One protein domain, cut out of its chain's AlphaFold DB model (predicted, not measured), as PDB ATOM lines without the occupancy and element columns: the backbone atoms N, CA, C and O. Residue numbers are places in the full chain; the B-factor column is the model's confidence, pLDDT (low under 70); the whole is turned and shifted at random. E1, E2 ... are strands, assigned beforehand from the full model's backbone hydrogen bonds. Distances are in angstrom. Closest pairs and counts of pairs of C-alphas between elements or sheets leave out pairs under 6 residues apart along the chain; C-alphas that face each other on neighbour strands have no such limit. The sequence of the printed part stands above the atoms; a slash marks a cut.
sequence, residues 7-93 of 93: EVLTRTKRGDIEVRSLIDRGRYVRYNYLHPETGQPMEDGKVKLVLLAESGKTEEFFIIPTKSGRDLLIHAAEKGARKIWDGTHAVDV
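This is residues 7 to 93 of the 93 residues of an uncharacterized protein of Euryarchaeota archaeon (UniProt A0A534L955). A strongly twisted sheet of six strands, curled like part of a barrel but open, makes the body, and a small hairpin, E7 and E8, packs on its strand E2. The link after E6, at one edge, leads back to this hairpin. The printed part has 87 residues with eight named strands, E1 to E8 in chain order, and no named helix: all strand. The large sheet, E1 - E2 - E3 - E4 - E5 - E6, is antiparallel. The whole is compact, with a radius of gyration of the C-alphas of 13.0 A and spans of 38 by 36 by 23 A.

E1 (residues 9 to 11), E2 (17 to 25), E3 (28 to 34), E4 (47 to 52), E5 (58 to 65) and E6 (71 to 76) form a meander, each strand the antiparallel neighbour of the one before. Within hydrogen-bond range are N 10 and O 18 at 2.9 A for E1 and E2, N 21 and O 32 at 2.9 A for E2 and E3, N 29 and O 50 at 2.8 A for E3 and E4, N 51 and O 59 at 2.8 A for E4 and E5, and N 62 and O 74 at 2.8 A for E5 and E6. Pairing is staggered: E2 pairs with E1 over residues 17 to 19 and with E3 over 19 to 25. E7 (83 to 85) and E8 (90 to 92) are an antiparallel hairpin, with N 84 and O 91 2.8 A apart. The closest C-alphas of E2 and E7 are those of Ser 21 and Trp 85, 4.6 A. E6 and E7 are apart.

E1 begins at C-alpha 9 (-26.525, -14.858, -44.694). E2 measures 23.5 A, E5 22.6 A and E3 20.0 A from first to last C-alpha. E8 ends at C-alpha 92 (-23.576, -23.180, -35.323).

The C-alphas of Thr 38 and Ser 55, the two farthest apart, are 38.4 A apart. The link E3 to E4, residues 35 to 46, is long. The printed part has no cut, and no printed residue has a pLDDT under 70.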
ATOM      1  N   GLU A   7     -21.557 -15.154 -42.729       95.69
ATOM      2  CA  GLU A   7     -21.783 -16.558 -42.365       95.69
ATOM      3  C   GLU A   7     -23.229 -16.881 -41.944       95.69
ATOM      4  O   GLU A   7     -23.662 -18.037 -42.030       95.69
ATOM      5  N   VAL A   8     -24.007 -15.875 -41.526       96.81
ATOM      6  CA  VAL A   8     -25.436 -16.038 -41.207       96.81
ATOM      7  C   VAL A   8     -26.345 -15.716 -42.394       96.81
ATOM      8  O   VAL A   8     -27.543 -16.013 -42.342       96.81
ATOM      9  N   LEU A   9     -25.788 -15.162 -43.476       95.69
ATOM     10  CA  LEU A   9     -26.525 -14.858 -44.694       95.69
ATOM     11  C   LEU A   9     -26.768 -16.122 -45.521       95.69
ATOM     12  O   LEU A   9     -25.972 -17.063 -45.575       95.69
ATOM     13  N   THR A  10     -27.904 -16.143 -46.203       93.94
ATOM     14  CA  THR A  10     -28.247 -17.166 -47.184       93.94
ATOM     15  C   THR A  10     -28.916 -16.521 -48.383       93.94
ATOM     16  O   THR A  10     -29.530 -15.464 -48.276       93.94
ATOM     17  N   ARG A  11     -28.816 -17.186 -49.534       92.56
ATOM     18  CA  ARG A  11     -29.497 -16.775 -50.758       92.56
ATOM     19  C   ARG A  11     -30.684 -17.691 -51.039       92.56
ATOM     20  O   ARG A  11     -30.545 -18.919 -50.982       92.56
ATOM     21  N   THR A  12     -31.844 -17.116 -51.335       88.06
ATOM     22  CA  THR A  12     -33.020 -17.875 -51.772       88.06
ATOM     23  C   THR A  12     -32.830 -18.387 -53.200       88.06
ATOM     24  O   THR A  12     -31.939 -17.954 -53.932       88.06
ATOM     25  N   LYS A  13     -33.711 -19.285 -53.658       86.25
ATOM     26  CA  LYS A  13     -33.718 -19.724 -55.067       86.25
ATOM     27  C   LYS A  13     -33.991 -18.579 -56.054       86.25
ATOM     28  O   LYS A  13     -33.664 -18.724 -57.225       86.25
ATOM     29  N   ARG A  14     -34.608 -17.483 -55.599       88.00
ATOM     30  CA  ARG A  14     -34.924 -16.300 -56.416       88.00
ATOM     31  C   ARG A  14     -33.792 -15.272 -56.443       88.00
ATOM     32  O   ARG A  14     -33.829 -14.374 -57.270       88.00
ATOM     33  N   GLY A  15     -32.773 -15.442 -55.600       91.06
ATOM     34  CA  GLY A  15     -31.619 -14.547 -55.527       91.06
ATOM     35  C   GLY A  15     -31.634 -13.590 -54.338       91.06
ATOM     36  O   GLY A  15     -30.614 -12.952 -54.091       91.06
ATOM     37  N   ASP A  16     -32.729 -13.542 -53.577       90.94
ATOM     38  CA  ASP A  16     -32.864 -12.667 -52.409       90.94
ATOM     39  C   ASP A  16     -31.916 -13.096 -51.282       90.94
ATOM     40  O   ASP A  16     -31.665 -14.292 -51.094       90.94
ATOM     41  N   ILE A  17     -31.388 -12.123 -50.538       93.62
ATOM     42  CA  ILE A  17     -30.533 -12.359 -49.370       93.62
ATOM     43  C   ILE A  17     -31.376 -12.299 -48.103       93.62
ATOM     44  O   ILE A  17     -32.151 -11.367 -47.905       93.62
ATOM     45  N   GLU A  18     -31.181 -13.278 -47.228       95.06
ATOM     46  CA  GLU A  18     -31.868 -13.382 -45.943       95.06
ATOM     47  C   GLU A  18     -30.864 -13.725 -44.841       95.06
ATOM     48  O   GLU A  18     -29.838 -14.362 -45.096       95.06
ATOM     49  N   VAL A  19     -31.183 -13.355 -43.604       96.19
ATOM     50  CA  VAL A  19     -30.402 -13.718 -42.414       96.19
ATOM     51  C   VAL A  19     -31.075 -14.893 -41.726       96.19
ATOM     52  O   VAL A  19     -32.253 -14.803 -41.387       96.19
ATOM     53  N   ARG A  20     -30.349 -15.980 -41.461       96.56
ATOM     54  CA  ARG A  20     -30.856 -17.039 -40.576       96.56
ATOM     55  C   ARG A  20     -30.774 -16.556 -39.132       96.56
ATOM     56  O   ARG A  20     -29.670 -16.321 -38.652       96.56
ATOM     57  N   SER A  21     -31.900 -16.442 -38.438       97.31
ATOM     58  CA  SER A  21     -31.949 -15.946 -37.058       97.31
ATOM     59  C   SER A  21     -32.532 -16.982 -36.112       97.31
ATOM     60  O   SER A  21     -33.638 -17.482 -36.320       97.31
ATOM     61  N   LEU A  22     -31.773 -17.308 -35.071       97.81
ATOM     62  CA  LEU A  22     -32.149 -18.257 -34.031       97.81
ATOM     63  C   LEU A  22     -33.458 -17.826 -33.356       97.81
ATOM     64  O   LEU A  22     -33.633 -16.663 -33.000       97.81
ATOM     65  N   ILE A  23     -34.351 -18.793 -33.158       97.56
ATOM     66  CA  ILE A  23     -35.537 -18.666 -32.307       97.56
ATOM     67  C   ILE A  23     -35.241 -19.337 -30.965       97.56
ATOM     68  O   ILE A  23     -35.314 -18.698 -29.920       97.56
ATOM     69  N   ASP A  24     -34.891 -20.625 -30.995       97.94
ATOM     70  CA  ASP A  24     -34.540 -21.428 -29.823       97.94
ATOM     71  C   ASP A  24     -33.738 -22.686 -30.208       97.94
ATOM     72  O   ASP A  24     -33.616 -23.042 -31.386       97.94
ATOM     73  N   ARG A  25     -33.135 -23.341 -29.205       97.56
ATOM     74  CA  ARG A  25     -32.303 -24.541 -29.385       97.56
ATOM     75  C   ARG A  25     -32.297 -25.473 -28.169       97.56
ATOM     76  O   ARG A  25     -32.579 -25.049 -27.052       97.56
ATOM     77  N   GLY A  26     -31.933 -26.731 -28.405       95.62
ATOM     78  CA  GLY A  26     -31.845 -27.848 -27.460       95.62
ATOM     79  C   GLY A  26     -31.364 -29.110 -28.191       95.62
ATOM     80  O   GLY A  26     -30.419 -29.041 -28.968       95.62
ATOM     81  N   ARG A  27     -32.075 -30.244 -28.063       95.06
ATOM     82  CA  ARG A  27     -31.923 -31.407 -28.986       95.06
ATOM     83  C   ARG A  27     -32.508 -31.148 -30.390       95.06
ATOM     84  O   ARG A  27     -32.856 -32.061 -31.133       95.06
ATOM     85  N   TYR A  28     -32.683 -29.878 -30.713       97.00
ATOM     86  CA  TYR A  28     -33.210 -29.344 -31.951       97.00
ATOM     87  C   TYR A  28     -32.754 -27.887 -32.080       97.00
ATOM     88  O   TYR A  28     -32.360 -27.276 -31.088       97.00
ATOM     89  N   VAL A  29     -32.880 -27.307 -33.265       97.75
ATOM     90  CA  VAL A  29     -32.746 -25.865 -33.488       97.75
ATOM     91  C   VAL A  29     -33.921 -25.376 -34.312       97.75
ATOM     92  O   VAL A  29     -34.274 -25.993 -35.321       97.75
ATOM     93  N   ARG A  30     -34.518 -24.251 -33.904       98.00
ATOM     94  CA  ARG A  30     -35.433 -23.494 -34.760       98.00
ATOM     95  C   ARG A  30     -34.858 -22.135 -35.079       98.00
ATOM     96  O   ARG A  30     -34.351 -21.435 -34.206       98.00
ATOM     97  N   TYR A  31     -34.985 -21.746 -36.336       97.56
ATOM     98  CA  TYR A  31     -34.611 -20.416 -36.788       97.56
ATOM     99  C   TYR A  31     -35.586 -19.922 -37.859       97.56
ATOM    100  O   TYR A  31     -36.181 -20.719 -38.590       97.56
ATOM    101  N   ASN A  32     -35.750 -18.608 -37.952       96.88
ATOM    102  CA  ASN A  32     -36.483 -17.943 -39.027       96.88
ATOM    103  C   ASN A  32     -35.517 -17.174 -39.938       96.88
ATOM    104  O   ASN A  32     -34.292 -17.303 -39.848       96.88
ATOM    105  N   TYR A  33     -36.102 -16.403 -40.846       95.25
ATOM    106  CA  TYR A  33     -35.396 -15.584 -41.813       95.25
ATOM    107  C   TYR A  33     -35.739 -14.118 -41.567       95.25
ATOM    108  O   TYR A  33     -36.917 -13.778 -41.456       95.25
ATOM    109  N   LEU A  34     -34.719 -13.267 -41.473       94.94
ATOM    110  CA  LEU A  34     -34.878 -11.819 -41.339       94.94
ATOM    111  C   LEU A  34     -34.421 -11.109 -42.613       94.94
ATOM    112  O   LEU A  34     -33.490 -11.559 -43.289       94.94
ATOM    113  N   HIS A  35     -35.026  -9.959 -42.892       93.56
ATOM    114  CA  HIS A  35     -34.544  -9.042 -43.914       93.56
ATOM    115  C   HIS A  35     -33.194  -8.440 -43.477       93.56
ATOM    116  O   HIS A  35     -33.105  -7.882 -42.378       93.56
ATOM    117  N   PRO A  36     -32.138  -8.502 -44.309       92.50
ATOM    118  CA  PRO A  36     -30.778  -8.146 -43.898       92.50
ATOM    119  C   PRO A  36     -30.619  -6.668 -43.528       92.50
ATOM    120  O   PRO A  36     -29.805  -6.335 -42.674       92.50
ATOM    121  N   GLU A  37     -31.416  -5.777 -44.121       91.19
ATOM    122  CA  GLU A  37     -31.296  -4.336 -43.864       91.19
ATOM    123  C   GLU A  37     -32.118  -3.858 -42.660       91.19
ATOM    124  O   GLU A  37     -31.704  -2.929 -41.962       91.19
ATOM    125  N   THR A  38     -33.280  -4.477 -42.417       90.75
ATOM    126  CA  THR A  38     -34.263  -4.006 -41.423       90.75
ATOM    127  C   THR A  38     -34.296  -4.873 -40.168       90.75
ATOM    128  O   THR A  38     -34.799  -4.424 -39.142       90.75
ATOM    129  N   GLY A  39     -33.796  -6.113 -40.239       90.56
ATOM    130  CA  GLY A  39     -33.867  -7.090 -39.152       90.56
ATOM    131  C   GLY A  39     -35.280  -7.610 -38.863       90.56
ATOM    132  O   GLY A  39     -35.467  -8.349 -37.903       90.56
ATOM    133  N   GLN A  40     -36.279  -7.236 -39.667       91.81
ATOM    134  CA  GLN A  40     -37.654  -7.709 -39.509       91.81
ATOM    135  C   GLN A  40     -37.799  -9.139 -40.056       91.81
ATOM    136  O   GLN A  40     -37.151  -9.464 -41.055       91.81
ATOM    137  N   PRO A  41     -38.642  -9.993 -39.447       91.56
ATOM    138  CA  PRO A  41     -38.965 -11.305 -40.000       91.56
ATOM    139  C   PRO A  41     -39.543 -11.220 -41.415       91.56
ATOM    140  O   PRO A  41     -40.306 -10.307 -41.725       91.56
ATOM    141  N   MET A  42     -39.211 -12.197 -42.257       89.56
ATOM    142  CA  MET A  42     -39.841 -12.350 -43.569       89.56
ATOM    143  C   MET A  42     -41.338 -12.675 -43.431       89.56
ATOM    144  O   MET A  42     -41.751 -13.387 -42.513       89.56
ATOM    145  N   GLU A  43     -42.154 -12.177 -44.363       79.69
ATOM    146  CA  GLU A  43     -43.626 -12.214 -44.272       79.69
ATOM    147  C   GLU A  43     -44.236 -13.626 -44.295       79.69
ATOM    148  O   GLU A  43     -45.366 -13.815 -43.849       79.69
ATOM    149  N   ASP A  44     -43.515 -14.632 -44.799       82.00
ATOM    150  CA  ASP A  44     -44.049 -15.992 -44.941       82.00
ATOM    151  C   ASP A  44     -44.157 -16.759 -43.610       82.00
ATOM    152  O   ASP A  44     -44.745 -17.843 -43.574       82.00
ATOM    153  N   GLY A  45     -43.592 -16.218 -42.520       84.69
ATOM    154  CA  GLY A  45     -43.588 -16.852 -41.199       84.69
ATOM    155  C   GLY A  45     -42.904 -18.223 -41.178       84.69
ATOM    156  O   GLY A  45     -43.084 -18.985 -40.228       84.69
ATOM    157  N   LYS A  46     -42.142 -18.567 -42.225       91.44
ATOM    158  CA  LYS A  46     -41.534 -19.884 -42.398       91.44
ATOM    159  C   LYS A  46     -40.431 -20.080 -41.370       91.44
ATOM    160  O   LYS A  46     -39.448 -19.337 -41.331       91.44
ATOM    161  N   VAL A  47     -40.546 -21.155 -40.600       96.69
ATOM    162  CA  VAL A  47     -39.523 -21.575 -39.643       96.69
ATOM    163  C   VAL A  47     -38.802 -22.798 -40.188       96.69
ATOM    164  O   VAL A  47     -39.408 -23.705 -40.762       96.69
ATOM    165  N   LYS A  48     -37.487 -22.836 -40.006       96.75
ATOM    166  CA  LYS A  48     -36.704 -24.050 -40.191       96.75
ATOM    167  C   LYS A  48     -36.598 -24.778 -38.857       96.75
ATOM    168  O   LYS A  48     -36.218 -24.162 -37.867       96.75
ATOM    169  N   LEU A  49     -36.882 -26.076 -38.854       97.62
ATOM    170  CA  LEU A  49     -36.602 -26.982 -37.744       97.62
ATOM    171  C   LEU A  49     -35.469 -27.928 -38.144       97.62
ATOM    172  O   LEU A  49     -35.508 -28.518 -39.224       97.62
ATOM    173  N   VAL A  50     -34.484 -28.075 -37.267       97.31
ATOM    174  CA  VAL A  50     -33.408 -29.060 -37.376       97.31
ATOM    175  C   VAL A  50     -33.472 -29.945 -36.143       97.31
ATOM    176  O   VAL A  50     -33.373 -29.443 -35.028       97.31
ATOM    177  N   LEU A  51     -33.688 -31.243 -36.323       96.31
ATOM    178  CA  LEU A  51     -33.656 -32.232 -35.250       96.31
ATOM    179  C   LEU A  51     -32.249 -32.812 -35.152       96.31
ATOM    180  O   LEU A  51     -31.685 -33.228 -36.164       96.31
ATOM    181  N   LEU A  52     -31.699 -32.842 -33.938       94.56
ATOM    182  CA  LEU A  52     -30.344 -33.313 -33.665       94.56
ATOM    183  C   LEU A  52     -30.433 -34.671 -32.965       94.56
ATOM    184  O   LEU A  52     -30.719 -34.746 -31.767       94.56
ATOM    185  N   ALA A  53     -30.235 -35.757 -33.713       92.44
ATOM    186  CA  ALA A  53     -30.258 -37.097 -33.141       92.44
ATOM    187  C   ALA A  53     -28.962 -37.377 -32.366       92.44
ATOM    188  O   ALA A  53     -27.876 -36.985 -32.783       92.44
ATOM    189  N   GLU A  54     -29.052 -38.164 -31.293       92.88
ATOM    190  CA  GLU A  54     -27.884 -38.584 -30.496       92.88
ATOM    191  C   GLU A  54     -26.860 -39.390 -31.317       92.88
ATOM    192  O   GLU A  54     -25.677 -39.413 -30.997       92.88
ATOM    193  N   SER A  55     -27.298 -39.998 -32.425       92.75
ATOM    194  CA  SER A  55     -26.425 -40.678 -33.393       92.75
ATOM    195  C   SER A  55     -25.577 -39.734 -34.259       92.75
ATOM    196  O   SER A  55     -24.791 -40.210 -35.075       92.75
ATOM    197  N   GLY A  56     -25.761 -38.415 -34.140       88.12
ATOM    198  CA  GLY A  56     -25.125 -37.402 -34.986       88.12
ATOM    199  C   GLY A  56     -25.837 -37.155 -36.319       88.12
ATOM    200  O   GLY A  56     -25.412 -36.293 -37.081       88.12
ATOM    201  N   LYS A  57     -26.926 -37.880 -36.614       90.56
ATOM    202  CA  LYS A  57     -27.780 -37.596 -37.776       90.56
ATOM    203  C   LYS A  57     -28.617 -36.343 -37.542       90.56
ATOM    204  O   LYS A  57     -29.118 -36.125 -36.438       90.56
ATOM    205  N   THR A  58     -28.838 -35.583 -38.607       93.38
ATOM    206  CA  THR A  58     -29.734 -34.427 -38.590       93.38
ATOM    207  C   THR A  58     -30.915 -34.635 -39.522       93.38
ATOM    208  O   THR A  58     -30.752 -35.135 -40.630       93.38
ATOM    209  N   GLU A  59     -32.101 -34.213 -39.091       95.38
ATOM    210  CA  GLU A  59     -33.282 -34.147 -39.951       95.38
ATOM    211  C   GLU A  59     -33.784 -32.714 -40.027       95.38
ATOM    212  O   GLU A  59     -33.879 -32.016 -39.018       95.38
ATOM    213  N   GLU A  60     -34.124 -32.266 -41.229       97.31
ATOM    214  CA  GLU A  60     -34.545 -30.893 -41.454       97.31
ATOM    215  C   GLU A  60     -35.968 -30.806 -41.977       97.31
ATOM    216  O   GLU A  60     -36.376 -31.552 -42.867       97.31
ATOM    217  N   PHE A  61     -36.691 -29.805 -41.485       97.50
ATOM    218  CA  PHE A  61     -38.057 -29.525 -41.892       97.50
ATOM    219  C   PHE A  61     -38.291 -28.029 -42.072       97.50
ATOM    220  O   PHE A  61     -37.642 -27.188 -41.444       97.50
ATOM    221  N   PHE A  62     -39.257 -27.698 -42.920       96.50
ATOM    222  CA  PHE A  62     -39.922 -26.405 -42.910       96.50
ATOM    223  C   PHE A  62     -41.241 -26.525 -42.158       96.50
ATOM    224  O   PHE A  62     -42.020 -27.435 -42.435       96.50
ATOM    225  N   ILE A  63     -41.480 -25.593 -41.242       97.25
ATOM    226  CA  ILE A  63     -42.767 -25.366 -40.593       97.25
ATOM    227  C   ILE A  63     -43.392 -24.166 -41.300       97.25
ATOM    228  O   ILE A  63     -42.824 -23.070 -41.282       97.25
ATOM    229  N   ILE A  64     -44.521 -24.389 -41.967       95.19
ATOM    230  CA  ILE A  64     -45.226 -23.365 -42.737       95.19
ATOM    231  C   ILE A  64     -46.599 -23.140 -42.105       95.19
ATOM    232  O   ILE A  64     -47.417 -24.068 -42.123       95.19
ATOM    233  N   PRO A  65     -46.882 -21.934 -41.584       94.00
ATOM    234  CA  PRO A  65     -48.188 -21.633 -41.027       94.00
ATOM    235  C   PRO A  65     -49.264 -21.663 -42.109       94.00
ATOM    236  O   PRO A  65     -49.071 -21.202 -43.236       94.00
ATOM    237  N   THR A  66     -50.432 -22.200 -41.766       94.19
ATOM    238  CA  THR A  66     -51.599 -22.196 -42.655       94.19
ATOM    239  C   THR A  66     -52.715 -21.325 -42.097       94.19
ATOM    240  O   THR A  66     -52.842 -21.127 -40.890       94.19
ATOM    241  N   LYS A  67     -53.621 -20.884 -42.975       93.06
ATOM    242  CA  LYS A  67     -54.823 -20.128 -42.577       93.06
ATOM    243  C   LYS A  67     -55.752 -20.896 -41.625       93.06
ATOM    244  O   LYS A  67     -56.610 -20.285 -41.005       93.06
ATOM    245  N   SER A  68     -55.596 -22.220 -41.514       94.00
ATOM    246  CA  SER A  68     -56.384 -23.057 -40.598       94.00
ATOM    247  C   SER A  68     -55.919 -22.982 -39.137       94.00
ATOM    248  O   SER A  68     -56.535 -23.603 -38.275       94.00
ATOM    249  N   GLY A  69     -54.816 -22.273 -38.862       92.19
ATOM    250  CA  GLY A  69     -54.169 -22.236 -37.547       92.19
ATOM    251  C   GLY A  69     -53.301 -23.463 -37.242       92.19
ATOM    252  O   GLY A  69     -52.713 -23.541 -36.171       92.19
ATOM    253  N   ARG A  70     -53.220 -24.424 -38.171       95.50
ATOM    254  CA  ARG A  70     -52.279 -25.551 -38.126       95.50
ATOM    255  C   ARG A  70     -51.044 -25.239 -38.961       95.50
ATOM    256  O   ARG A  70     -51.151 -24.524 -39.960       95.50
ATOM    257  N   ASP A  71     -49.929 -25.871 -38.629       96.69
ATOM    258  CA  ASP A  71     -48.708 -25.791 -39.427       96.69
ATOM    259  C   ASP A  71     -48.545 -27.020 -40.325       96.69
ATOM    260  O   ASP A  71     -48.886 -28.145 -39.948       96.69
ATOM    261  N   LEU A  72     -47.994 -26.808 -41.520       96.75
ATOM    262  CA  LEU A  72     -47.496 -27.875 -42.382       96.75
ATOM    263  C   LEU A  72     -46.022 -28.119 -42.085       96.75
ATOM    264  O   LEU A  72     -45.214 -27.192 -42.152       96.75
ATOM    265  N   LEU A  73     -45.678 -29.377 -41.820       97.31
ATOM    266  CA  LEU A  73     -44.301 -29.819 -41.662       97.31
ATOM    267  C   LEU A  73     -43.841 -30.516 -42.946       97.31
ATOM    268  O   LEU A  73     -44.402 -31.539 -43.339       97.31
ATOM    269  N   ILE A  74     -42.833 -29.958 -43.611       96.94
ATOM    270  CA  ILE A  74     -42.324 -30.461 -44.893       96.94
ATOM    271  C   ILE A  74     -40.860 -30.846 -44.730       96.94
ATOM    272  O   ILE A  74     -40.052 -29.996 -44.354       96.94
ATOM    273  N   HIS A  75     -40.506 -32.091 -45.058       96.50
ATOM    274  CA  HIS A  75     -39.107 -32.514 -45.111       96.50
ATOM    275  C   HIS A  75     -38.301 -31.603 -46.036       96.50
ATOM    276  O   HIS A  75     -38.690 -31.309 -47.169       96.50
ATOM    277  N   ALA A  76     -37.147 -31.176 -45.550       92.88
ATOM    278  CA  ALA A  76     -36.194 -30.402 -46.309       92.88
ATOM    279  C   ALA A  76     -34.931 -31.224 -46.541       92.88
ATOM    280  O   ALA A  76     -34.535 -32.028 -45.703       92.88
ATOM    281  N   ALA A  77     -34.274 -30.979 -47.673       88.25
ATOM    282  CA  ALA A  77     -32.931 -31.493 -47.880       88.25
ATOM    283  C   ALA A  77     -32.021 -30.990 -46.754       88.25
ATOM    284  O   ALA A  77     -32.022 -29.785 -46.462       88.25
ATOM    285  N   GLU A  78     -31.269 -31.915 -46.161       84.88
ATOM    286  CA  GLU A  78     -30.236 -31.597 -45.190       84.88
ATOM    287  C   GLU A  78     -29.282 -30.578 -45.804       84.88
ATOM    288  O   GLU A  78     -28.822 -30.708 -46.947       84.88
ATOM    289  N   LYS A  79     -29.028 -29.516 -45.054       79.75
ATOM    290  CA  LYS A  79     -27.996 -28.556 -45.391       79.75
ATOM    291  C   LYS A  79     -26.854 -28.826 -44.428       79.75
ATOM    292  O   LYS A  79     -27.083 -28.938 -43.232       79.75
ATOM    293  N   GLY A  80     -25.637 -28.926 -44.958       86.62
ATOM    294  CA  GLY A  80     -24.449 -29.114 -44.129       86.62
ATOM    295  C   GLY A  80     -24.224 -27.967 -43.135       86.62
ATOM    296  O   GLY A  80     -25.074 -27.082 -42.953       86.62
ATOM    297  N   ALA A  81     -23.040 -27.969 -42.524       90.50
ATOM    298  CA  ALA A  81     -22.643 -26.989 -41.518       90.50
ATOM    299  C   ALA A  81     -22.924 -25.546 -41.966       90.50
ATOM    300  O   ALA A  81     -22.603 -25.135 -43.086       90.50
ATOM    301  N   ARG A  82     -23.563 -24.780 -41.080       94.69
ATOM    302  CA  ARG A  82     -23.960 -23.395 -41.322       94.69
ATOM    303  C   ARG A  82     -24.167 -22.668 -40.003       94.69
ATOM    304  O   ARG A  82     -24.481 -23.306 -39.002       94.69
ATOM    305  N   LYS A  83     -24.085 -21.338 -40.044       97.25
ATOM    306  CA  LYS A  83     -24.325 -20.497 -38.875       97.25
ATOM    307  C   LYS A  83     -25.638 -19.735 -38.931       97.25
ATOM    308  O   LYS A  83     -26.169 -19.439 -40.008       97.25
ATOM    309  N   ILE A  84     -26.145 -19.418 -37.750       97.62
ATOM    310  CA  ILE A  84     -27.347 -18.627 -37.497       97.62
ATOM    311  C   ILE A  84     -27.021 -17.503 -36.518       97.62
ATOM    312  O   ILE A  84     -26.124 -17.627 -35.689       97.62
ATOM    313  N   TRP A  85     -27.729 -16.392 -36.636       97.69
ATOM    314  CA  TRP A  85     -27.579 -15.233 -35.768       97.69
ATOM    315  C   TRP A  85     -28.336 -15.447 -34.459       97.69
ATOM    316  O   TRP A  85     -29.532 -15.720 -34.500       97.69
ATOM    317  N   ASP A  86     -27.674 -15.305 -33.311       96.44
ATOM    318  CA  ASP A  86     -28.315 -15.464 -31.996       96.44
ATOM    319  C   ASP A  86     -28.789 -14.151 -31.352       96.44
ATOM    320  O   ASP A  86     -29.245 -14.147 -30.210       96.44
ATOM    321  N   GLY A  87     -28.684 -13.036 -32.079       93.88
ATOM    322  CA  GLY A  87     -28.897 -11.687 -31.552       93.88
ATOM    323  C   GLY A  87     -27.595 -10.928 -31.299       93.88
ATOM    324  O   GLY A  87     -27.612  -9.699 -31.283       93.88
ATOM    325  N   THR A  88     -26.474 -11.641 -31.151       94.44
ATOM    326  CA  THR A  88     -25.161 -11.065 -30.813       94.44
ATOM    327  C   THR A  88     -23.994 -11.641 -31.613       94.44
ATOM    328  O   THR A  88     -23.080 -10.900 -31.970       94.44
ATOM    329  N   HIS A  89     -24.024 -12.937 -31.918       95.94
ATOM    330  CA  HIS A  89     -22.962 -13.663 -32.599       95.94
ATOM    331  C   HIS A  89     -23.542 -14.657 -33.609       95.94
ATOM    332  O   HIS A  89     -24.704 -15.071 -33.540       95.94
ATOM    333  N   ALA A  90     -22.699 -15.068 -34.551       97.12
ATOM    334  CA  ALA A  90     -22.982 -16.213 -35.390       97.12
ATOM    335  C   ALA A  90     -22.640 -17.504 -34.639       97.12
ATOM    336  O   ALA A  90     -21.506 -17.712 -34.202       97.12
ATOM    337  N   VAL A  91     -23.614 -18.396 -34.523       97.19
ATOM    338  CA  VAL A  91     -23.478 -19.683 -33.838       97.19
ATOM    339  C   VAL A  91     -23.815 -20.818 -34.785       97.19
ATOM    340  O   VAL A  91     -24.573 -20.630 -35.736       97.19
ATOM    341  N   ASP A  92     -23.244 -21.991 -34.545       96.00
ATOM    342  CA  ASP A  92     -23.576 -23.180 -35.323       96.00
ATOM    343  C   ASP A  92     -25.017 -23.636 -35.040       96.00
ATOM    344  O   ASP A  92     -25.557 -23.411 -33.949       96.00
ATOM    345  N   VAL A  93     -25.634 -24.222 -36.068       93.00
ATOM    346  CA  VAL A  93     -26.890 -24.982 -35.957       93.00
ATOM    347  C   VAL A  93     -26.637 -26.284 -35.212       93.00
ATOM    348  O   VAL A  93     -25.624 -26.940 -35.529       93.00
TER     349      VAL A  93